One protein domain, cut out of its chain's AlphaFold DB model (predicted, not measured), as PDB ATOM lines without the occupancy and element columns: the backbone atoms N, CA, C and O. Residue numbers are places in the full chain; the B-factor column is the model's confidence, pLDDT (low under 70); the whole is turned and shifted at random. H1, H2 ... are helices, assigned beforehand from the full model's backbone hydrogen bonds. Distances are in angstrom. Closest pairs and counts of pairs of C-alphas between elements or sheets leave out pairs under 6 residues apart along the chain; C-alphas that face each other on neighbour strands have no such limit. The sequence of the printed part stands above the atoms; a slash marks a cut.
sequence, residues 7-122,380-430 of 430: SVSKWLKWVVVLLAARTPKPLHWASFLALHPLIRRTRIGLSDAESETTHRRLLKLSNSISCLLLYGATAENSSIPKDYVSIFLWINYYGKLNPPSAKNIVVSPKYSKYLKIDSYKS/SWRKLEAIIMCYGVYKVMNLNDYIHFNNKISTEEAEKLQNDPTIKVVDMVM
ATOM      1  N   SER A   7     135.345  93.316 124.458       84.31
ATOM      2  CA  SER A   7     134.380  92.251 124.771       84.31
ATOM      3  C   SER A   7     134.269  91.203 123.662       84.31
ATOM      4  O   SER A   7     134.137  90.015 123.961       84.31
ATOM      5  N   VAL A   8     134.369  91.603 122.392       86.50
ATOM      6  CA  VAL A   8     134.326  90.689 121.236       86.50
ATOM      7  C   VAL A   8     135.623  89.880 121.147       86.50
ATOM      8  O   VAL A   8     135.586  88.668 120.933       86.50
ATOM      9  N   SER A   9     136.767  90.513 121.423       88.00
ATOM     10  CA  SER A   9     138.056  89.812 121.534       88.00
ATOM     11  C   SER A   9     138.059  88.795 122.687       88.00
ATOM     12  O   SER A   9     138.444  87.636 122.502       88.00
ATOM     13  N   LYS A  10     137.552  89.180 123.872       88.44
ATOM     14  CA  LYS A  10     137.380  88.276 125.029       88.44
ATOM     15  C   LYS A  10     136.427  87.120 124.696       88.44
ATOM     16  O   LYS A  10     136.707  85.983 125.071       88.44
ATOM     17  N   TRP A  11     135.341  87.387 123.970       92.94
ATOM     18  CA  TRP A  11     134.383  86.366 123.536       92.94
ATOM     19  C   TRP A  11     135.046  85.308 122.657       92.94
ATOM     20  O   TRP A  11     134.923  84.118 122.945       92.94
ATOM     21  N   LEU A  12     135.821  85.727 121.653       90.94
ATOM     22  CA  LEU A  12     136.498  84.808 120.738       90.94
ATOM     23  C   LEU A  12     137.506  83.910 121.475       90.94
ATOM     24  O   LEU A  12     137.523  82.698 121.256       90.94
ATOM     25  N   LYS A  13     138.265  84.471 122.429       91.44
ATOM     26  CA  LYS A  13     139.153  83.690 123.311       91.44
ATOM     27  C   LYS A  13     138.381  82.640 124.112       91.44
ATOM     28  O   LYS A  13     138.794  81.482 124.150       91.44
ATOM     29  N   TRP A  14     137.251  83.012 124.716       91.25
ATOM     30  CA  TRP A  14     136.425  82.064 125.466       91.25
ATOM     31  C   TRP A  14     135.836  80.970 124.584       91.25
ATOM     32  O   TRP A  14     135.838  79.818 125.006       91.25
ATOM     33  N   VAL A  15     135.383  81.283 123.366       93.06
ATOM     34  CA  VAL A  15     134.900  80.265 122.419       93.06
ATOM     35  C   VAL A  15     135.988  79.226 122.146       93.06
ATOM     36  O   VAL A  15     135.718  78.032 122.269       93.06
ATOM     37  N   VAL A  16     137.219  79.661 121.852       92.50
ATOM     38  CA  VAL A  16     138.355  78.756 121.595       92.50
ATOM     39  C   VAL A  16     138.657  77.883 122.816       92.50
ATOM     40  O   VAL A  16     138.735  76.662 122.691       92.50
ATOM     41  N   VAL A  17     138.761  78.482 124.007       93.31
ATOM     42  CA  VAL A  17     139.032  77.748 125.258       93.31
ATOM     43  C   VAL A  17     137.926  76.733 125.564       93.31
ATOM     44  O   VAL A  17     138.208  75.588 125.915       93.31
ATOM     45  N   LEU A  18     136.662  77.121 125.407       91.06
ATOM     46  CA  LEU A  18     135.503  76.280 125.711       91.06
ATOM     47  C   LEU A  18     135.309  75.142 124.705       91.06
ATOM     48  O   LEU A  18     134.852  74.063 125.098       91.06
ATOM     49  N   LEU A  19     135.673  75.363 123.437       91.50
ATOM     50  CA  LEU A  19     135.745  74.321 122.413       91.50
ATOM     51  C   LEU A  19     136.876  73.333 122.711       91.50
ATOM     52  O   LEU A  19     136.639  72.126 122.690       91.50
ATOM     53  N   ALA A  20     138.068  73.826 123.066       92.50
ATOM     54  CA  ALA A  20     139.196  72.982 123.467       92.50
ATOM     55  C   ALA A  20     138.854  72.127 124.700       92.50
ATOM     56  O   ALA A  20     139.152  70.934 124.741       92.50
ATOM     57  N   ALA A  21     138.134  72.707 125.663       89.69
ATOM     58  CA  ALA A  21     137.636  72.020 126.854       89.69
ATOM     59  C   ALA A  21     136.404  71.122 126.599       89.69
ATOM     60  O   ALA A  21     135.886  70.520 127.540       89.69
ATOM     61  N   ARG A  22     135.913  71.031 125.351       88.00
ATOM     62  CA  ARG A  22     134.740  70.228 124.944       88.00
ATOM     63  C   ARG A  22     133.487  70.504 125.780       88.00
ATOM     64  O   ARG A  22     132.694  69.607 126.068       88.00
ATOM     65  N   THR A  23     133.301  71.756 126.183       85.50
ATOM     66  CA  THR A  23     132.120  72.150 126.956       85.50
ATOM     67  C   THR A  23     130.873  72.176 126.066       85.50
ATOM     68  O   THR A  23     130.937  72.615 124.916       85.50
ATOM     69  N   PRO A  24     129.708  71.717 126.556       86.38
ATOM     70  CA  PRO A  24     128.477  71.784 125.782       86.38
ATOM     71  C   PRO A  24     128.019  73.242 125.635       86.38
ATOM     72  O   PRO A  24     128.031  74.005 126.601       86.38
ATOM     73  N   LYS A  25     127.558  73.605 124.431       88.31
ATOM     74  CA  LYS A  25     127.083  74.959 124.078       88.31
ATOM     75  C   LYS A  25     128.117  76.070 124.377       88.31
ATOM     76  O   LYS A  25     127.796  77.035 125.078       88.31
ATOM     77  N   PRO A  26     129.335  75.979 123.810       88.88
ATOM     78  CA  PRO A  26     130.439  76.895 124.110       88.88
ATOM     79  C   PRO A  26     130.124  78.342 123.713       88.88
ATOM     80  O   PRO A  26     130.513  79.266 124.418       88.88
ATOM     81  N   LEU A  27     129.347  78.549 122.641       91.38
ATOM     82  CA  LEU A  27     128.927  79.880 122.193       91.38
ATOM     83  C   LEU A  27     128.089  80.609 123.252       91.38
ATOM     84  O   LEU A  27     128.360  81.764 123.555       91.38
ATOM     85  N   HIS A  28     127.104  79.941 123.865       90.56
ATOM     86  CA  HIS A  28     126.271  80.561 124.903       90.56
ATOM     87  C   HIS A  28     127.067  80.866 126.178       90.56
ATOM     88  O   HIS A  28     126.862  81.917 126.787       90.56
ATOM     89  N   TRP A  29     128.000  79.985 126.555       89.50
ATOM     90  CA  TRP A  29     128.915  80.220 127.674       89.50
ATOM     91  C   TRP A  29     129.851  81.402 127.423       89.50
ATOM     92  O   TRP A  29     129.941  82.289 128.267       89.50
ATOM     93  N   ALA A  30     130.492  81.458 126.255       90.75
ATOM     94  CA  ALA A  30     131.344  82.580 125.877       90.75
ATOM     95  C   ALA A  30     130.556  83.897 125.855       90.75
ATOM     96  O   ALA A  30     131.031  84.913 126.360       90.75
ATOM     97  N   SER A  31     129.322  83.871 125.338       91.12
ATOM     98  CA  SER A  31     128.435  85.037 125.334       91.12
ATOM     99  C   SER A  31     128.122  85.528 126.748       91.12
ATOM    100  O   SER A  31     128.184  86.730 126.991       91.12
ATOM    101  N   PHE A  32     127.856  84.627 127.696       89.69
ATOM    102  CA  PHE A  32     127.657  84.999 129.100       89.69
ATOM    103  C   PHE A  32     128.926  85.582 129.749       89.69
ATOM    104  O   PHE A  32     128.835  86.595 130.432       89.69
ATOM    105  N   LEU A  33     130.099  84.985 129.509       89.12
ATOM    106  CA  LEU A  33     131.369  85.362 130.154       89.12
ATOM    107  C   LEU A  33     132.017  86.649 129.611       89.12
ATOM    108  O   LEU A  33     132.906  87.209 130.258       89.12
ATOM    109  N   ALA A  34     131.655  87.077 128.398       88.31
ATOM    110  CA  ALA A  34     132.381  88.138 127.696       88.31
ATOM    111  C   ALA A  34     131.518  89.292 127.175       88.31
ATOM    112  O   ALA A  34     132.021  90.413 127.078       88.31
ATOM    113  N   LEU A  35     130.246  89.052 126.835       88.00
ATOM    114  CA  LEU A  35     129.405  90.077 126.200       88.00
ATOM    115  C   LEU A  35     128.656  90.960 127.202       88.00
ATOM    116  O   LEU A  35     128.039  91.932 126.778       88.00
ATOM    117  N   HIS A  36     128.717  90.677 128.509       86.94
ATOM    118  CA  HIS A  36     128.033  91.489 129.520       86.94
ATOM    119  C   HIS A  36     128.392  92.992 129.453       86.94
ATOM    120  O   HIS A  36     127.462  93.801 129.342       86.94
ATOM    121  N   PRO A  37     129.682  93.399 129.409       85.50
ATOM    122  CA  PRO A  37     130.048  94.813 129.295       85.50
ATOM    123  C   PRO A  37     129.503  95.469 128.020       85.50
ATOM    124  O   PRO A  37     129.027  96.601 128.059       85.50
ATOM    125  N   LEU A  38     129.512  94.750 126.894       85.38
ATOM    126  CA  LEU A  38     128.999  95.243 125.613       85.38
ATOM    127  C   LEU A  38     127.472  95.414 125.644       85.38
ATOM    128  O   LEU A  38     126.960  96.455 125.231       85.38
ATOM    129  N   ILE A  39     126.733  94.440 126.191       83.62
ATOM    130  CA  ILE A  39     125.271  94.526 126.392       83.62
ATOM    131  C   ILE A  39     124.918  95.748 127.249       83.62
ATOM    132  O   ILE A  39     123.944  96.451 126.977       83.62
ATOM    133  N   ARG A  40     125.725  96.012 128.277       83.38
ATOM    134  CA  ARG A  40     125.555  97.154 129.170       83.38
ATOM    135  C   ARG A  40     125.838  98.484 128.467       83.38
ATOM    136  O   ARG A  40     124.992  99.372 128.520       83.38
ATOM    137  N   ARG A  41     126.978  98.620 127.777       82.25
ATOM    138  CA  ARG A  41     127.353  99.850 127.047       82.25
ATOM    139  C   ARG A  41     126.345 100.201 125.966       82.25
ATOM    140  O   ARG A  41     125.908 101.340 125.906       82.25
ATOM    141  N   THR A  42     125.935  99.222 125.163       80.62
ATOM    142  CA  THR A  42     124.945  99.440 124.097       80.62
ATOM    143  C   THR A  42     123.621  99.943 124.661       80.62
ATOM    144  O   THR A  42     123.080 100.922 124.164       80.62
ATOM    145  N   ARG A  43     123.114  99.347 125.748       76.19
ATOM    146  CA  ARG A  43     121.839  99.765 126.351       76.19
ATOM    147  C   ARG A  43     121.894 101.080 127.115       76.19
ATOM    148  O   ARG A  43     120.896 101.790 127.124       76.19
ATOM    149  N   ILE A  44     123.008 101.377 127.781       71.94
ATOM    150  CA  ILE A  44     123.181 102.653 128.484       71.94
ATOM    151  C   ILE A  44     123.427 103.774 127.471       71.94
ATOM    152  O   ILE A  44     122.814 104.818 127.599       71.94
ATOM    153  N   GLY A  45     124.240 103.544 126.436       62.03
ATOM    154  CA  GLY A  45     124.519 104.532 125.386       62.03
ATOM    155  C   GLY A  45     123.331 104.835 124.466       62.03
ATOM    156  O   GLY A  45     123.301 105.887 123.849       62.03
ATOM    157  N   LEU A  46     122.330 103.947 124.397       59.72
ATOM    158  CA  LEU A  46     121.057 104.180 123.695       59.72
ATOM    159  C   LEU A  46     120.072 105.067 124.482       59.72
ATOM    160  O   LEU A  46     118.994 105.371 123.977       59.72
ATOM    161  N   SER A  47     120.388 105.428 125.726       55.81
ATOM    162  CA  SER A  47     119.510 106.198 126.601       55.81
ATOM    163  C   SER A  47     120.289 107.361 127.198       55.81
ATOM    164  O   SER A  47     121.172 107.129 128.018       55.81
ATOM    165  N   ASP A  48     119.873 108.597 126.919       57.75
ATOM    166  CA  ASP A  48     120.252 109.784 127.701       57.75
ATOM    167  C   ASP A  48     119.608 109.686 129.096       57.75
ATOM    168  O   ASP A  48     118.612 110.330 129.424       57.75
ATOM    169  N   ALA A  49     120.068 108.727 129.900       55.28
ATOM    170  CA  ALA A  49     119.450 108.350 131.161       55.28
ATOM    171  C   ALA A  49     119.790 109.379 132.249       55.28
ATOM    172  O   ALA A  49     120.567 109.083 133.153       55.28
ATOM    173  N   GLU A  50     119.166 110.556 132.203       58.03
ATOM    174  CA  GLU A  50     119.306 111.584 133.246       58.03
ATOM    175  C   GLU A  50     118.731 111.125 134.602       58.03
ATOM    176  O   GLU A  50     119.151 111.594 135.657       58.03
ATOM    177  N   SER A  51     117.793 110.163 134.611       70.75
ATOM    178  CA  SER A  51     117.196 109.651 135.853       70.75
ATOM    179  C   SER A  51     117.867 108.372 136.378       70.75
ATOM    180  O   SER A  51     117.944 107.342 135.694       70.75
ATOM    181  N   GLU A  52     118.231 108.385 137.667       74.38
ATOM    182  CA  GLU A  52     118.774 107.235 138.418       74.38
ATOM    183  C   GLU A  52     117.879 105.982 138.288       74.38
ATOM    184  O   GLU A  52     118.334 104.832 138.253       74.38
ATOM    185  N   THR A  53     116.563 106.186 138.164       77.44
ATOM    186  CA  THR A  53     115.600 105.088 138.036       77.44
ATOM    187  C   THR A  53     115.651 104.394 136.678       77.44
ATOM    188  O   THR A  53     115.529 103.162 136.642       77.44
ATOM    189  N   THR A  54     115.850 105.147 135.592       79.06
ATOM    190  CA  THR A  54     116.002 104.619 134.230       79.06
ATOM    191  C   THR A  54     117.319 103.866 134.116       79.06
ATOM    192  O   THR A  54     117.312 102.702 133.708       79.06
ATOM    193  N   HIS A  55     118.412 104.457 134.612       80.94
ATOM    194  CA  HIS A  55     119.723 103.811 134.658       80.94
ATOM    195  C   HIS A  55     119.652 102.445 135.362       80.94
ATOM    196  O   HIS A  55     119.986 101.408 134.784       80.94
ATOM    197  N   ARG A  56     119.066 102.390 136.567       79.62
ATOM    198  CA  ARG A  56     118.897 101.132 137.316       79.62
ATOM    199  C   ARG A  56     118.041 100.089 136.586       79.62
ATOM    200  O   ARG A  56     118.263  98.888 136.754       79.62
ATOM    201  N   ARG A  57     117.022 100.504 135.825       83.56
ATOM    202  CA  ARG A  57     116.198  99.578 135.024       83.56
ATOM    203  C   ARG A  57     116.997  99.002 133.855       83.56
ATOM    204  O   ARG A  57     116.887  97.802 133.610       83.56
ATOM    205  N   LEU A  58     117.822  99.809 133.191       85.81
ATOM    206  CA  LEU A  58     118.691  99.365 132.095       85.81
ATOM    207  C   LEU A  58     119.765  98.378 132.571       85.81
ATOM    208  O   LEU A  58     119.983  97.361 131.909       85.81
ATOM    209  N   LEU A  59     120.355  98.602 133.752       86.19
ATOM    210  CA  LEU A  59     121.266  97.636 134.385       86.19
ATOM    211  C   LEU A  59     120.577  96.298 134.645       86.19
ATOM    212  O   LEU A  59     121.040  95.249 134.200       86.19
ATOM    213  N   LYS A  60     119.387  96.342 135.255       88.75
ATOM    214  CA  LYS A  60     118.565  95.145 135.479       88.75
ATOM    215  C   LYS A  60     118.245  94.422 134.174       88.75
ATOM    216  O   LYS A  60     118.313  93.202 134.138       88.75
ATOM    217  N   LEU A  61     117.914  95.132 133.099       89.38
ATOM    218  CA  LEU A  61     117.658  94.502 131.801       89.38
ATOM    219  C   LEU A  61     118.920  93.858 131.209       89.38
ATOM    220  O   LEU A  61     118.841  92.750 130.681       89.38
ATOM    221  N   SER A  62     120.079  94.502 131.341       89.12
ATOM    222  CA  SER A  62     121.370  93.966 130.880       89.12
ATOM    223  C   SER A  62     121.754  92.686 131.638       89.12
ATOM    224  O   SER A  62     122.128  91.677 131.026       89.12
ATOM    225  N   ASN A  63     121.546  92.679 132.959       91.88
ATOM    226  CA  ASN A  63     121.694  91.494 133.809       91.88
ATOM    227  C   ASN A  63     120.725  90.378 133.390       91.88
ATOM    228  O   ASN A  63     121.127  89.218 133.298       91.88
ATOM    229  N   SER A  64     119.467  90.712 133.075       93.12
ATOM    230  CA  SER A  64     118.478  89.736 132.595       93.12
ATOM    231  C   SER A  64     118.907  89.065 131.288       93.12
ATOM    232  O   SER A  64     118.808  87.847 131.178       93.12
ATOM    233  N   ILE A  65     119.423  89.821 130.314       91.12
ATOM    234  CA  ILE A  65     119.883  89.268 129.024       91.12
ATOM    235  C   ILE A  65     121.079  88.348 129.223       91.12
ATOM    236  O   ILE A  65     121.127  87.256 128.662       91.12
ATOM    237  N   SER A  66     122.015  88.754 130.076       91.81
ATOM    238  CA  SER A  66     123.171  87.924 130.422       91.81
ATOM    239  C   SER A  66     122.714  86.609 131.064       91.81
ATOM    240  O   SER A  66     123.169  85.531 130.690       91.81
ATOM    241  N   CYS A  67     121.708  86.660 131.938       93.12
ATOM    242  CA  CYS A  67     121.112  85.462 132.524       93.12
ATOM    243  C   CYS A  67     120.335  84.597 131.511       93.12
ATOM    244  O   CYS A  67     120.276  83.383 131.689       93.12
ATOM    245  N   LEU A  68     119.775  85.167 130.436       93.94
ATOM    246  CA  LEU A  68     119.191  84.382 129.337       93.94
ATOM    247  C   LEU A  68     120.267  83.608 128.560       93.94
ATOM    248  O   LEU A  68     120.044  82.451 128.199       93.94
ATOM    249  N   LEU A  69     121.447  84.203 128.359       92.88
ATOM    250  CA  LEU A  69     122.599  83.511 127.768       92.88
ATOM    251  C   LEU A  69     123.075  82.363 128.671       92.88
ATOM    252  O   LEU A  69     123.282  81.248 128.188       92.88
ATOM    253  N   LEU A  70     123.140  82.596 129.989       93.62
ATOM    254  CA  LEU A  70     123.425  81.549 130.976       93.62
ATOM    255  C   LEU A  70     122.368  80.434 130.954       93.62
ATOM    256  O   LEU A  70     122.709  79.251 131.026       93.62
ATOM    257  N   TYR A  71     121.085  80.773 130.819       94.69
ATOM    258  CA  TYR A  71     120.024  79.777 130.688       94.69
ATOM    259  C   TYR A  71     120.226  78.920 129.433       94.69
ATOM    260  O   TYR A  71     120.224  77.692 129.530       94.69
ATOM    261  N   GLY A  72     120.496  79.545 128.283       91.81
ATOM    262  CA  GLY A  72     120.804  78.837 127.036       91.81
ATOM    263  C   GLY A  72     121.985  77.869 127.174       91.81
ATOM    264  O   GLY A  72     121.922  76.740 126.680       91.81
ATOM    265  N   ALA A  73     123.017  78.273 127.921       90.44
ATOM    266  CA  ALA A  73     124.204  77.468 128.203       90.44
ATOM    267  C   ALA A  73     123.947  76.283 129.158       90.44
ATOM    268  O   ALA A  73     124.579  75.232 129.041       90.44
ATOM    269  N   THR A  74     123.020  76.429 130.110       92.50
ATOM    270  CA  THR A  74     122.895  75.500 131.247       92.50
ATOM    271  C   THR A  74     121.649  74.622 131.230       92.50
ATOM    272  O   THR A  74     121.699  73.522 131.783       92.50
ATOM    273  N   ALA A  75     120.557  75.040 130.584       90.44
ATOM    274  CA  ALA A  75     119.240  74.396 130.675       90.44
ATOM    275  C   ALA A  75     119.254  72.887 130.376       90.44
ATOM    276  O   ALA A  75     118.643  72.097 131.096       90.44
ATOM    277  N   GLU A  76     119.996  72.481 129.348       85.81
ATOM    278  CA  GLU A  76     120.066  71.086 128.888       85.81
ATOM    279  C   GLU A  76     121.327  70.359 129.358       85.81
ATOM    280  O   GLU A  76     121.408  69.136 129.266       85.81
ATOM    281  N   ASN A  77     122.295  71.083 129.922       85.38
ATOM    282  CA  ASN A  77     123.556  70.496 130.342       85.38
ATOM    283  C   ASN A  77     123.379  69.686 131.636       85.38
ATOM    284  O   ASN A  77     123.221  70.259 132.712       85.38
ATOM    285  N   SER A  78     123.412  68.358 131.559       82.19
ATOM    286  CA  SER A  78     123.224  67.467 132.710       82.19
ATOM    287  C   SER A  78     124.374  67.484 133.720       82.19
ATOM    288  O   SER A  78     124.136  67.115 134.869       82.19
ATOM    289  N   SER A  79     125.576  67.922 133.330       85.19
ATOM    290  CA  SER A  79     126.755  67.899 134.206       85.19
ATOM    291  C   SER A  79     126.711  68.965 135.301       85.19
ATOM    292  O   SER A  79     127.368  68.826 136.328       85.19
ATOM    293  N   ILE A  80     125.906  70.014 135.115       85.69
ATOM    294  CA  ILE A  80     125.788  71.111 136.074       85.69
ATOM    295  C   ILE A  80     124.751  70.749 137.144       85.69
ATOM    296  O   ILE A  80     123.569  70.582 136.799       85.69
ATOM    297  N   PRO A  81     125.135  70.705 138.437       88.00
ATOM    298  CA  PRO A  81     124.224  70.431 139.545       88.00
ATOM    299  C   PRO A  81     123.386  71.677 139.881       88.00
ATOM    300  O   PRO A  81     123.627  72.382 140.862       88.00
ATOM    301  N   LYS A  82     122.405  71.982 139.023       91.06
ATOM    302  CA  LYS A  82     121.566  73.196 139.101       91.06
ATOM    303  C   LYS A  82     120.808  73.315 140.416       91.06
ATOM    304  O   LYS A  82     120.635  74.421 140.914       91.06
ATOM    305  N   ASP A  83     120.362  72.191 140.970       88.12
ATOM    306  CA  ASP A  83     119.696  72.110 142.271       88.12
ATOM    307  C   ASP A  83     120.612  72.627 143.389       88.12
ATOM    308  O   ASP A  83     120.223  73.498 144.171       88.12
ATOM    309  N   TYR A  84     121.859  72.156 143.414       88.75
ATOM    310  CA  TYR A  84     122.869  72.583 144.374       88.75
ATOM    311  C   TYR A  84     123.233  74.057 144.200       88.75
ATOM    312  O   TYR A  84     123.202  74.808 145.177       88.75
ATOM    313  N   VAL A  85     123.528  74.485 142.967       90.12
ATOM    314  CA  VAL A  85     123.903  75.879 142.677       90.12
ATOM    315  C   VAL A  85     122.759  76.830 143.033       90.12
ATOM    316  O   VAL A  85     122.994  77.847 143.678       90.12
ATOM    317  N   SER A  86     121.513  76.478 142.704       91.50
ATOM    318  CA  SER A  86     120.333  77.274 143.066       91.50
ATOM    319  C   SER A  86     120.213  77.449 144.577       91.50
ATOM    320  O   SER A  86     120.091  78.570 145.065       91.50
ATOM    321  N   ILE A  87     120.278  76.349 145.333       90.75
ATOM    322  CA  ILE A  87     120.177  76.380 146.798       90.75
ATOM    323  C   ILE A  87     121.326  77.194 147.404       90.75
ATOM    324  O   ILE A  87     121.102  77.995 148.314       90.75
ATOM    325  N   PHE A  88     122.543  77.024 146.888       89.81
ATOM    326  CA  PHE A  88     123.712  77.785 147.316       89.81
ATOM    327  C   PHE A  88     123.524  79.289 147.089       89.81
ATOM    328  O   PHE A  88     123.691  80.060 148.036       89.81
ATOM    329  N   LEU A  89     123.128  79.699 145.879       91.25
ATOM    330  CA  LEU A  89     122.900  81.103 145.527       91.25
ATOM    331  C   LEU A  89     121.828  81.729 146.417       91.25
ATOM    332  O   LEU A  89     122.060  82.783 147.000       91.25
ATOM    333  N   TRP A  90     120.686  81.064 146.588       90.62
ATOM    334  CA  TRP A  90     119.580  81.607 147.375       90.62
ATOM    335  C   TRP A  90     119.887  81.715 148.867       90.62
ATOM    336  O   TRP A  90     119.598  82.745 149.481       90.62
ATOM    337  N   ILE A  91     120.496  80.682 149.454       89.19
ATOM    338  CA  ILE A  91     120.839  80.700 150.878       89.19
ATOM    339  C   ILE A  91     122.001  81.664 151.146       89.19
ATOM    340  O   ILE A  91     122.003  82.319 152.185       89.19
ATOM    341  N   ASN A  92     122.975  81.809 150.240       88.81
ATOM    342  CA  ASN A  92     123.986  82.865 150.368       88.81
ATOM    343  C   ASN A  92     123.374  84.255 150.215       88.81
ATOM    344  O   ASN A  92     123.687  85.133 151.015       88.81
ATOM    345  N   TYR A  93     122.486  84.448 149.238       88.94
ATOM    346  CA  TYR A  93     121.875  85.745 148.981       88.94
ATOM    347  C   TYR A  93     121.111  86.254 150.205       88.94
ATOM    348  O   TYR A  93     121.395  87.343 150.686       88.94
ATOM    349  N   TYR A  94     120.198  85.457 150.766       86.88
ATOM    350  CA  TYR A  94     119.427  85.882 151.942       86.88
ATOM    351  C   TYR A  94     120.150  85.686 153.278       86.88
ATOM    352  O   TYR A  94     119.785  86.322 154.263       86.88
ATOM    353  N   GLY A  95     121.142  84.798 153.347       83.25
ATOM    354  CA  GLY A  95     121.845  84.483 154.591       83.25
ATOM    355  C   GLY A  95     123.087  85.333 154.849       83.25
ATOM    356  O   GLY A  95     123.361  85.645 156.003       83.25
ATOM    357  N   LYS A  96     123.842  85.692 153.802       83.75
ATOM    358  CA  LYS A  96     125.142  86.378 153.916       83.75
ATOM    359  C   LYS A  96     125.200  87.703 153.161       83.75
ATOM    360  O   LYS A  96     125.645  88.689 153.730       83.75
ATOM    361  N   LEU A  97     124.759  87.720 151.903       85.38
ATOM    362  CA  LEU A  97     124.960  88.868 151.011       85.38
ATOM    363  C   LEU A  97     123.952  89.998 151.260       85.38
ATOM    364  O   LEU A  97     124.285  91.174 151.211       85.38
ATOM    365  N   ASN A  98     122.697  89.646 151.518       85.81
ATOM    366  CA  ASN A  98     121.618  90.592 151.758       85.81
ATOM    367  C   ASN A  98     120.728  90.115 152.918       85.81
ATOM    368  O   ASN A  98     119.543  89.818 152.714       85.81
ATOM    369  N   PRO A  99     121.287  89.999 154.138       83.50
ATOM    370  CA  PRO A  99     120.540  89.501 155.275       83.50
ATOM    371  C   PRO A  99     119.421  90.472 155.688       83.50
ATOM    372  O   PRO A  99     119.505  91.683 155.434       83.50
ATOM    373  N   PRO A 100     118.371  89.973 156.366       82.50
ATOM    374  CA  PRO A 100     117.315  90.802 156.948       82.50
ATOM    375  C   PRO A 100     117.810  91.907 157.894       82.50
ATOM    376  O   PRO A 100     117.131  92.924 158.045       82.50
ATOM    377  N   SER A 101     118.986  91.733 158.503       79.31
ATOM    378  CA  SER A 101     119.642  92.733 159.354       79.31
ATOM    379  C   SER A 101     120.322  93.870 158.592       79.31
ATOM    380  O   SER A 101     120.496  94.940 159.166       79.31
ATOM    381  N   ALA A 102     120.698  93.686 157.322       79.62
ATOM    382  CA  ALA A 102     121.439  94.697 156.566       79.62
ATOM    383  C   ALA A 102     120.519  95.846 156.127       79.62
ATOM    384  O   ALA A 102     119.879  95.780 155.077       79.62
ATOM    385  N   LYS A 103     120.433  96.902 156.933       73.12
ATOM    386  CA  LYS A 103     119.493  98.025 156.750       73.12
ATOM    387  C   LYS A 103     119.735  98.795 155.450       73.12
ATOM    388  O   LYS A 103     118.787  99.169 154.763       73.12
ATOM    389  N   ASN A 104     121.007  98.940 155.085       72.94
ATOM    390  CA  ASN A 104     121.458  99.792 153.986       72.94
ATOM    391  C   ASN A 104     121.408  99.102 152.615       72.94
ATOM    392  O   ASN A 104     121.608  99.749 151.592       72.94
ATOM    393  N   ILE A 105     121.096  97.800 152.562       76.31
ATOM    394  CA  ILE A 105     121.076  97.025 151.315       76.31
ATOM    395  C   ILE A 105     119.646  96.906 150.779       76.31
ATOM    396  O   ILE A 105     118.886  96.000 151.141       76.31
ATOM    397  N   VAL A 106     119.273  97.814 149.871       77.12
ATOM    398  CA  VAL A 106     117.926  97.900 149.278       77.12
ATOM    399  C   VAL A 106     117.989  97.806 147.745       77.12
ATOM    400  O   VAL A 106     117.685  98.749 147.018       77.12
ATOM    401  N   VAL A 107     118.326  96.617 147.235       75.75
ATOM    402  CA  VAL A 107     118.464  96.321 145.786       75.75
ATOM    403  C   VAL A 107     117.171  96.581 144.985       75.75
ATOM    404  O   VAL A 107     117.182  96.906 143.789       75.75
ATOM    405  N   SER A 108     116.004  96.416 145.619       75.56
ATOM    406  CA  SER A 108     114.708  96.685 144.989       75.56
ATOM    407  C   SER A 108     113.750  97.351 145.976       75.56
ATOM    408  O   SER A 108     113.101  96.642 146.743       75.56
ATOM    409  N   PRO A 109     113.589  98.688 145.935       72.06
ATOM    410  CA  PRO A 109     112.845  99.446 146.947       72.06
ATOM    411  C   PRO A 109     111.427  98.946 147.230       72.06
ATOM    412  O   PRO A 109     110.965  99.065 148.360       72.06
ATOM    413  N   LYS A 110     110.752  98.372 146.224       76.75
ATOM    414  CA  LYS A 110     109.391  97.835 146.359       76.75
ATOM    415  C   LYS A 110     109.322  96.526 147.143       76.75
ATOM    416  O   LYS A 110     108.339  96.296 147.821       76.75
ATOM    417  N   TYR A 111     110.336  95.667 147.048       74.81
ATOM    418  CA  TYR A 111     110.263  94.299 147.582       74.81
ATOM    419  C   TYR A 111     111.275  94.037 148.692       74.81
ATOM    420  O   TYR A 111     110.976  93.315 149.637       74.81
ATOM    421  N   SER A 112     112.474  94.620 148.613       73.25
ATOM    422  CA  SER A 112     113.534  94.331 149.579       73.25
ATOM    423  C   SER A 112     113.258  94.919 150.956       73.25
ATOM    424  O   SER A 112     113.767  94.371 151.922       73.25
ATOM    425  N   LYS A 113     112.434  95.974 151.067       75.75
ATOM    426  CA  LYS A 113     112.041  96.553 152.360       75.75
ATOM    427  C   LYS A 113     111.322  95.523 153.234       75.75
ATOM    428  O   LYS A 113     111.703  95.343 154.379       75.75
ATOM    429  N   TYR A 114     110.371  94.765 152.690       79.44
ATOM    430  CA  TYR A 114     109.614  93.767 153.463       79.44
ATOM    431  C   TYR A 114     110.465  92.607 153.997       79.44
ATOM    432  O   TYR A 114     110.046  91.900 154.900       79.44
ATOM    433  N   LEU A 115     111.673  92.415 153.466       81.12
ATOM    434  CA  LEU A 115     112.612  91.406 153.953       81.12
ATOM    435  C   LEU A 115     113.522  91.928 155.075       81.12
ATOM    436  O   LEU A 115     114.311  91.155 155.610       81.12
ATOM    437  N   LYS A 116     113.453  93.223 155.416       85.38
ATOM    438  CA  LYS A 116     114.269  93.843 156.467       85.38
ATOM    439  C   LYS A 116     113.547  93.836 157.799       85.38
ATOM    440  O   LYS A 116     112.370  94.170 157.875       85.38
ATOM    441  N   ILE A 117     114.284  93.521 158.859       83.69
ATOM    442  CA  ILE A 117     113.735  93.458 160.220       83.69
ATOM    443  C   ILE A 117     113.248  94.833 160.674       83.69
ATOM    444  O   ILE A 117     112.221  94.932 161.331       83.69
ATOM    445  N   ASP A 118     113.944  95.900 160.282       80.50
ATOM    446  CA  ASP A 118     113.575  97.273 160.641       80.50
ATOM    447  C   ASP A 118     112.230  97.735 160.087       80.50
ATOM    448  O   ASP A 118     111.626  98.655 160.632       80.50
ATOM    449  N   SER A 119     111.736  97.075 159.044       82.69
ATOM    450  CA  SER A 119     110.394  97.306 158.515       82.69
ATOM    451  C   SER A 119     109.308  96.904 159.510       82.69
ATOM    452  O   SER A 119     108.179  97.382 159.420       82.69
ATOM    453  N   TYR A 120     109.648  96.049 160.474       82.06
ATOM    454  CA  TYR A 120     108.767  95.604 161.537       82.06
ATOM    455  C   TYR A 120     109.114  96.355 162.831       82.06
ATOM    456  O   TYR A 120     110.200  96.201 163.392       82.06
ATOM    457  N   LYS A 121     108.171  97.147 163.361       81.00
ATOM    458  CA  LYS A 121     108.322  97.907 164.623       81.00
ATOM    459  C   LYS A 121     108.270  97.027 165.891       81.00
ATOM    460  O   LYS A 121     107.858  97.490 166.948       81.00
ATOM    461  N   SER A 122     108.646  95.754 165.802       87.75
ATOM    462  CA  SER A 122     108.579  94.812 166.922       87.75
ATOM    463  C   SER A 122     109.952  94.620 167.566       87.75
ATOM    464  O   SER A 122     110.867  94.068 166.950       87.75
ATOM    465  N   SER A 380     112.148  68.641 131.819       80.62
ATOM    466  CA  SER A 380     111.418  69.840 132.251       80.62
ATOM    467  C   SER A 380     111.912  70.335 133.611       80.62
ATOM    468  O   SER A 380     112.109  71.532 133.801       80.62
ATOM    469  N   TRP A 381     112.231  69.416 134.529       82.38
ATOM    470  CA  TRP A 381     112.819  69.767 135.825       82.38
ATOM    471  C   TRP A 381     114.181  70.438 135.711       82.38
ATOM    472  O   TRP A 381     114.438  71.423 136.398       82.38
ATOM    473  N   ARG A 382     115.052  69.932 134.832       82.00
ATOM    474  CA  ARG A 382     116.369  70.543 134.604       82.00
ATOM    475  C   ARG A 382     116.243  71.963 134.056       82.00
ATOM    476  O   ARG A 382     117.012  72.829 134.464       82.00
ATOM    477  N   LYS A 383     115.259  72.209 133.184       88.19
ATOM    478  CA  LYS A 383     114.952  73.549 132.667       88.19
ATOM    479  C   LYS A 383     114.444  74.473 133.782       88.19
ATOM    480  O   LYS A 383     114.962  75.575 133.924       88.19
ATOM    481  N   LEU A 384     113.527  74.011 134.636       88.56
ATOM    482  CA  LEU A 384     113.050  74.786 135.793       88.56
ATOM    483  C   LEU A 384     114.169  75.104 136.798       88.56
ATOM    484  O   LEU A 384     114.304  76.247 137.229       88.56
ATOM    485  N   GLU A 385     115.015  74.131 137.139       90.19
ATOM    486  CA  GLU A 385     116.169  74.349 138.023       90.19
ATOM    487  C   GLU A 385     117.168  75.341 137.405       90.19
ATOM    488  O   GLU A 385     117.737  76.160 138.123       90.19
ATOM    489  N   ALA A 386     117.344  75.328 136.078       92.12
ATOM    490  CA  ALA A 386     118.166  76.319 135.386       92.12
ATOM    491  C   ALA A 386     117.559  77.726 135.474       92.12
ATOM    492  O   ALA A 386     118.302  78.678 135.697       92.12
ATOM    493  N   ILE A 387     116.233  77.867 135.360       94.12
ATOM    494  CA  ILE A 387     115.545  79.157 135.548       94.12
ATOM    495  C   ILE A 387     115.801  79.691 136.959       94.12
ATOM    496  O   ILE A 387     116.205  80.843 137.115       94.12
ATOM    497  N   ILE A 388     115.620  78.854 137.986       93.31
ATOM    498  CA  ILE A 388     115.826  79.249 139.389       93.31
ATOM    499  C   ILE A 388     117.289  79.646 139.631       93.31
ATOM    500  O   ILE A 388     117.544  80.662 140.280       93.31
ATOM    501  N   MET A 389     118.238  78.886 139.082       94.44
ATOM    502  CA  MET A 389     119.669  79.179 139.163       94.44
ATOM    503  C   MET A 389     120.010  80.518 138.498       94.44
ATOM    504  O   MET A 389     120.645  81.365 139.123       94.44
ATOM    505  N   CYS A 390     119.555  80.735 137.259       94.06
ATOM    506  CA  CYS A 390     119.802  81.971 136.511       94.06
ATOM    507  C   CYS A 390     119.170  83.176 137.209       94.06
ATOM    508  O   CYS A 390     119.781  84.237 137.283       94.06
ATOM    509  N   TYR A 391     117.981  83.010 137.788       94.12
ATOM    510  CA  TYR A 391     117.353  84.059 138.583       94.12
ATOM    511  C   TYR A 391     118.117  84.341 139.893       94.12
ATOM    512  O   TYR A 391     118.196  85.491 140.325       94.12
ATOM    513  N   GLY A 392     118.750  83.327 140.492       91.94
ATOM    514  CA  GLY A 392     119.700  83.505 141.593       91.94
ATOM    515  C   GLY A 392     120.926  84.328 141.182       91.94
ATOM    516  O   GLY A 392     121.262  85.294 141.863       91.94
ATOM    517  N   VAL A 393     121.549  84.012 140.041       93.06
ATOM    518  CA  VAL A 393     122.681  84.788 139.492       93.06
ATOM    519  C   VAL A 393     122.257  86.227 139.203       93.06
ATOM    520  O   VAL A 393     122.918  87.158 139.651       93.06
ATOM    521  N   TYR A 394     121.096  86.421 138.574       93.62
ATOM    522  CA  TYR A 394     120.499  87.737 138.343       93.62
ATOM    523  C   TYR A 394     120.382  88.561 139.633       93.62
ATOM    524  O   TYR A 394     120.697  89.752 139.653       93.62
ATOM    525  N   LYS A 395     119.930  87.954 140.739       91.62
ATOM    526  CA  LYS A 395     119.857  88.633 142.042       91.62
ATOM    527  C   LYS A 395     121.232  89.073 142.542       91.62
ATOM    528  O   LYS A 395     121.333  90.195 143.032       91.62
ATOM    529  N   VAL A 396     122.251  88.224 142.406       91.44
ATOM    530  CA  VAL A 396     123.630  88.546 142.809       91.44
ATOM    531  C   VAL A 396     124.212  89.657 141.929       91.44
ATOM    532  O   VAL A 396     124.723  90.620 142.481       91.44
ATOM    533  N   MET A 397     124.036  89.608 140.604       91.25
ATOM    534  CA  MET A 397     124.463  90.682 139.685       91.25
ATOM    535  C   MET A 397     123.838  92.034 140.043       91.25
ATOM    536  O   MET A 397     124.525  93.043 140.129       91.25
ATOM    537  N   ASN A 398     122.538  92.060 140.347       90.12
ATOM    538  CA  ASN A 398     121.878  93.304 140.751       90.12
ATOM    539  C   ASN A 398     122.338  93.819 142.118       90.12
ATOM    540  O   ASN A 398     122.265  95.020 142.370       90.12
ATOM    541  N   LEU A 399     122.717  92.919 143.029       88.50
ATOM    542  CA  LEU A 399     123.316  93.310 144.299       88.50
ATOM    543  C   LEU A 399     124.717  93.875 144.070       88.50
ATOM    544  O   LEU A 399     125.054  94.876 144.687       88.50
ATOM    545  N   ASN A 400     125.483  93.274 143.166       88.50
ATOM    546  CA  ASN A 400     126.804  93.747 142.806       88.50
ATOM    547  C   ASN A 400     126.770  95.165 142.218       88.50
ATOM    548  O   ASN A 400     127.432  96.064 142.730       88.50
ATOM    549  N   ASP A 401     125.881  95.412 141.249       86.31
ATOM    550  CA  ASP A 401     125.619  96.771 140.761       86.31
ATOM    551  C   ASP A 401     125.248  97.703 141.926       86.31
ATOM    552  O   ASP A 401     125.770  98.805 142.058       86.31
ATOM    553  N   TYR A 402     124.366  97.269 142.827       84.12
ATOM    554  CA  TYR A 402     123.984  98.097 143.968       84.12
ATOM    555  C   TYR A 402     125.171  98.464 144.873       84.12
ATOM    556  O   TYR A 402     125.199  99.583 145.375       84.12
ATOM    557  N   ILE A 403     126.135  97.560 145.069       83.69
ATOM    558  CA  ILE A 403     127.347  97.816 145.862       83.69
ATOM    559  C   ILE A 403     128.241  98.849 145.168       83.69
ATOM    560  O   ILE A 403     128.717  99.771 145.822       83.69
ATOM    561  N   HIS A 404     128.428  98.735 143.852       78.19
ATOM    562  CA  HIS A 404     129.305  99.634 143.097       78.19
ATOM    563  C   HIS A 404     128.718 101.030 142.845       78.19
ATOM    564  O   HIS A 404     129.478 101.988 142.734       78.19
ATOM    565  N   PHE A 405     127.390 101.167 142.751       72.75
ATOM    566  CA  PHE A 405     126.743 102.447 142.423       72.75
ATOM    567  C   PHE A 405     126.187 103.207 143.629       72.75
ATOM    568  O   PHE A 405     125.728 104.336 143.463       72.75
ATOM    569  N   ASN A 406     126.177 102.621 144.829       69.94
ATOM    570  CA  ASN A 406     125.545 103.249 145.984       69.94
ATOM    571  C   ASN A 406     126.533 103.547 147.116       69.94
ATOM    572  O   ASN A 406     126.837 102.690 147.941       69.94
ATOM    573  N   ASN A 407     126.891 104.825 147.245       62.16
ATOM    574  CA  ASN A 407     127.769 105.350 148.300       62.16
ATOM    575  C   ASN A 407     127.145 105.322 149.712       62.16
ATOM    576  O   ASN A 407     127.756 105.787 150.667       62.16
ATOM    577  N   LYS A 408     125.904 104.832 149.861       63.56
ATOM    578  CA  LYS A 408     125.189 104.758 151.151       63.56
ATOM    579  C   LYS A 408     125.485 103.489 151.956       63.56
ATOM    580  O   LYS A 408     124.940 103.330 153.046       63.56
ATOM    581  N   ILE A 409     126.272 102.561 151.415       70.31
ATOM    582  CA  ILE A 409     126.767 101.401 152.163       70.31
ATOM    583  C   ILE A 409     128.013 101.858 152.928       70.31
ATOM    584  O   ILE A 409     128.828 102.590 152.371       70.31
ATOM    585  N   SER A 410     128.158 101.468 154.198       69.31
ATOM    586  CA  SER A 410     129.393 101.760 154.931       69.31
ATOM    587  C   SER A 410     130.579 101.099 154.224       69.31
ATOM    588  O   SER A 410     130.452  99.998 153.686       69.31
ATOM    589  N   THR A 411     131.730 101.769 154.221       69.94
ATOM    590  CA  THR A 411     132.952 101.290 153.553       69.94
ATOM    591  C   THR A 411     133.314  99.867 153.989       69.94
ATOM    592  O   THR A 411     133.549  99.010 153.144       69.94
ATOM    593  N   GLU A 412     133.202  99.565 155.284       73.38
ATOM    594  CA  GLU A 412     133.459  98.229 155.841       73.38
ATOM    595  C   GLU A 412     132.469  97.148 155.358       73.38
ATOM    596  O   GLU A 412     132.863  96.019 155.057       73.38
ATOM    597  N   GLU A 413     131.167  97.460 155.262       74.31
ATOM    598  CA  GLU A 413     130.171  96.502 154.759       74.31
ATOM    599  C   GLU A 413     130.349  96.253 153.258       74.31
ATOM    600  O   GLU A 413     130.201  95.116 152.800       74.31
ATOM    601  N   ALA A 414     130.692  97.298 152.499       74.56
ATOM    602  CA  ALA A 414     130.969  97.201 151.072       74.56
ATOM    603  C   ALA A 414     132.218  96.348 150.804       74.56
ATOM    604  O   ALA A 414     132.143  95.404 150.016       74.56
ATOM    605  N   GLU A 415     133.322  96.595 151.514       77.38
ATOM    606  CA  GLU A 415     134.556  95.803 151.402       77.38
ATOM    607  C   GLU A 415     134.335  94.339 151.787       77.38
ATOM    608  O   GLU A 415     134.820  93.422 151.115       77.38
ATOM    609  N   LYS A 416     133.557  94.084 152.842       81.81
ATOM    610  CA  LYS A 416     133.206  92.718 153.246       81.81
ATOM    611  C   LYS A 416     132.427  91.981 152.154       81.81
ATOM    612  O   LYS A 416     132.681  90.797 151.928       81.81
ATOM    613  N   LEU A 417     131.484  92.652 151.492       82.12
ATOM    614  CA  LEU A 417     130.685  92.061 150.416       82.12
ATOM    615  C   LEU A 417     131.492  91.869 149.132       82.12
ATOM    616  O   LEU A 417     131.400  90.800 148.533       82.12
ATOM    617  N   GLN A 418     132.316  92.845 148.750       81.75
ATOM    618  CA  GLN A 418     133.238  92.730 147.613       81.75
ATOM    619  C   GLN A 418     134.246  91.595 147.812       81.75
ATOM    620  O   GLN A 418     134.685  90.959 146.858       81.75
ATOM    621  N   ASN A 419     134.592  91.286 149.063       82.94
ATOM    622  CA  ASN A 419     135.461  90.164 149.372       82.94
ATOM    623  C   ASN A 419     134.778  88.788 149.327       82.94
ATOM    624  O   ASN A 419     135.498  87.782 149.307       82.94
ATOM    625  N   ASP A 420     133.442  88.713 149.253       86.31
ATOM    626  CA  ASP A 420     132.725  87.441 149.141       86.31
ATOM    627  C   ASP A 420     133.016  86.767 147.787       86.31
ATOM    628  O   ASP A 420     132.904  87.397 146.731       86.31
ATOM    629  N   PRO A 421     133.348  85.462 147.769       84.50
ATOM    630  CA  PRO A 421     133.688  84.755 146.536       84.50
ATOM    631  C   PRO A 421     132.549  84.756 145.511       84.50
ATOM    632  O   PRO A 421     132.811  84.717 144.313       84.50
ATOM    633  N   THR A 422     131.287  84.810 145.947       85.31
ATOM    634  CA  THR A 422     130.133  84.836 145.037       85.31
ATOM    635  C   THR A 422     130.058  86.160 144.282       85.31
ATOM    636  O   THR A 422     129.726  86.162 143.100       85.31
ATOM    637  N   ILE A 423     130.374  87.269 144.960       86.06
ATOM    638  CA  ILE A 423     130.428  88.604 144.360       86.06
ATOM    639  C   ILE A 423     131.630  88.689 143.423       86.06
ATOM    640  O   ILE A 423     131.430  88.959 142.246       86.06
ATOM    641  N   LYS A 424     132.822  88.261 143.866       85.81
ATOM    642  CA  LYS A 424     134.032  88.203 143.020       85.81
ATOM    643  C   LYS A 424     133.843  87.405 141.730       85.81
ATOM    644  O   LYS A 424     134.311  87.809 140.673       85.81
ATOM    645  N   VAL A 425     133.168  86.255 141.795       84.06
ATOM    646  CA  VAL A 425     132.883  85.451 140.593       84.06
ATOM    647  C   VAL A 425     131.955  86.198 139.639       84.06
ATOM    648  O   VAL A 425     132.134  86.110 138.428       84.06
ATOM    649  N   VAL A 426     130.974  86.931 140.165       83.88
ATOM    650  CA  VAL A 426     130.088  87.763 139.348       83.88
ATOM    651  C   VAL A 426     130.836  88.967 138.772       83.88
ATOM    652  O   VAL A 426     130.671  89.234 137.588       83.88
ATOM    653  N   ASP A 427     131.720  89.606 139.538       82.94
ATOM    654  CA  ASP A 427     132.601  90.684 139.067       82.94
ATOM    655  C   ASP A 427     133.501  90.256 137.912       82.94
ATOM    656  O   ASP A 427     133.731  91.029 136.996       82.94
ATOM    657  N   MET A 428     134.002  89.018 137.908       78.75
ATOM    658  CA  MET A 428     134.827  88.519 136.796       78.75
ATOM    659  C   MET A 428     134.047  88.360 135.479       78.75
ATOM    660  O   MET A 428     134.642  88.322 134.390       78.75
ATOM    661  N   VAL A 429     132.726  88.190 135.587       73.44
ATOM    662  CA  VAL A 429     131.801  88.044 134.457       73.44
ATOM    663  C   VAL A 429     131.282  89.404 133.989       73.44
ATOM    664  O   VAL A 429     131.061  89.575 132.786       73.44
ATOM    665  N   MET A 430     131.068  90.332 134.927       70.56
ATOM    666  CA  MET A 430     130.646  91.707 134.655       70.56
ATOM    667  C   MET A 430     131.790  92.562 134.107       70.56
ATOM    668  O   MET A 430     131.444  93.540 133.405       70.56
TER     669      MET A 430
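Overview. This is residues 7 to 122 and 380 to 430 of the 430 residues of an uncharacterized protein of Scheffersomyces stipitis (strain ATCC 58785 / CBS 6054 / NBRC 10063 / NRRL Y-11545) (UniProt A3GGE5). Three longer helices, H5, H6 and H4, lie side by side in a slab, with H6 in the middle. H2 and H3 pack on H4, H1 packs on H2 at the far end, and the short H8 crosses H6. The printed part has 167 residues with eight named helices, H1 to H8 in order, and no named strand: all helix. It is compact, with a radius of gyration of the C-alphas of 16.9 A and spans of 55 by 39 by 29 A.

Along the chain. H1, residues 7 to 20, begins at C-alpha 7 (134.380, 92.251, 124.771) and is 19.9 A long. H2 is residues 26 to 34 and H3 residues 36 to 45. H4, residues 52 to 74, measures 32.8 A; H5, residues 82 to 97, 20.0 A. H6, residues 380 to 405, measures 37.4 A. H7 is residues 411 to 418; H8, residues 421 to 429, ends at C-alpha 429 (131.801, 88.044, 134.457).

Arrangement. H1 and H2 form a helical hairpin, closest at the C-alphas of Trp 11 and Ala 34, 4.9 A. H3 and H4 form another, closest at C-alphas 40 and 62, 5.5 A. H4 touches H2 with residues 66 to 73 alone, closest at C-alphas 73 and 28, 5.0 A. H4 and H6 touch, opposite ways, at a shallow tilt of 34 degrees, only just short of steep; C-alphas 67 and 390 are closest, 5.5 A. H5 touches H6, the same way at 28 degrees, a shallow tilt, closest at C-alphas 86 and 389, 4.4 A. H8 touches H6, about perpendicular at 89 degrees, closest at C-alphas 426 and 397, 6.3 A. H7 is close to H6 but not clearly touching, 6.4 A at C-alphas 414 and 403. Every O i to N i+4 pair is within hydrogen-bond range in H1, H2, H3, H4, H6 and H7; in H5 11 of 12 are, in H8 4 of 5.

Size, cuts and confidence. The C-alphas farthest apart, of Ala 20 and Ser 122, are 57.5 A apart. Residues 123 to 379 are not printed; C-alphas 122 and 380 are 42.8 A apart. Residues 98 to 122 hold no named element. pLDDT is under 70 at residues 45 to 50, 406 to 408 and 410 to 411.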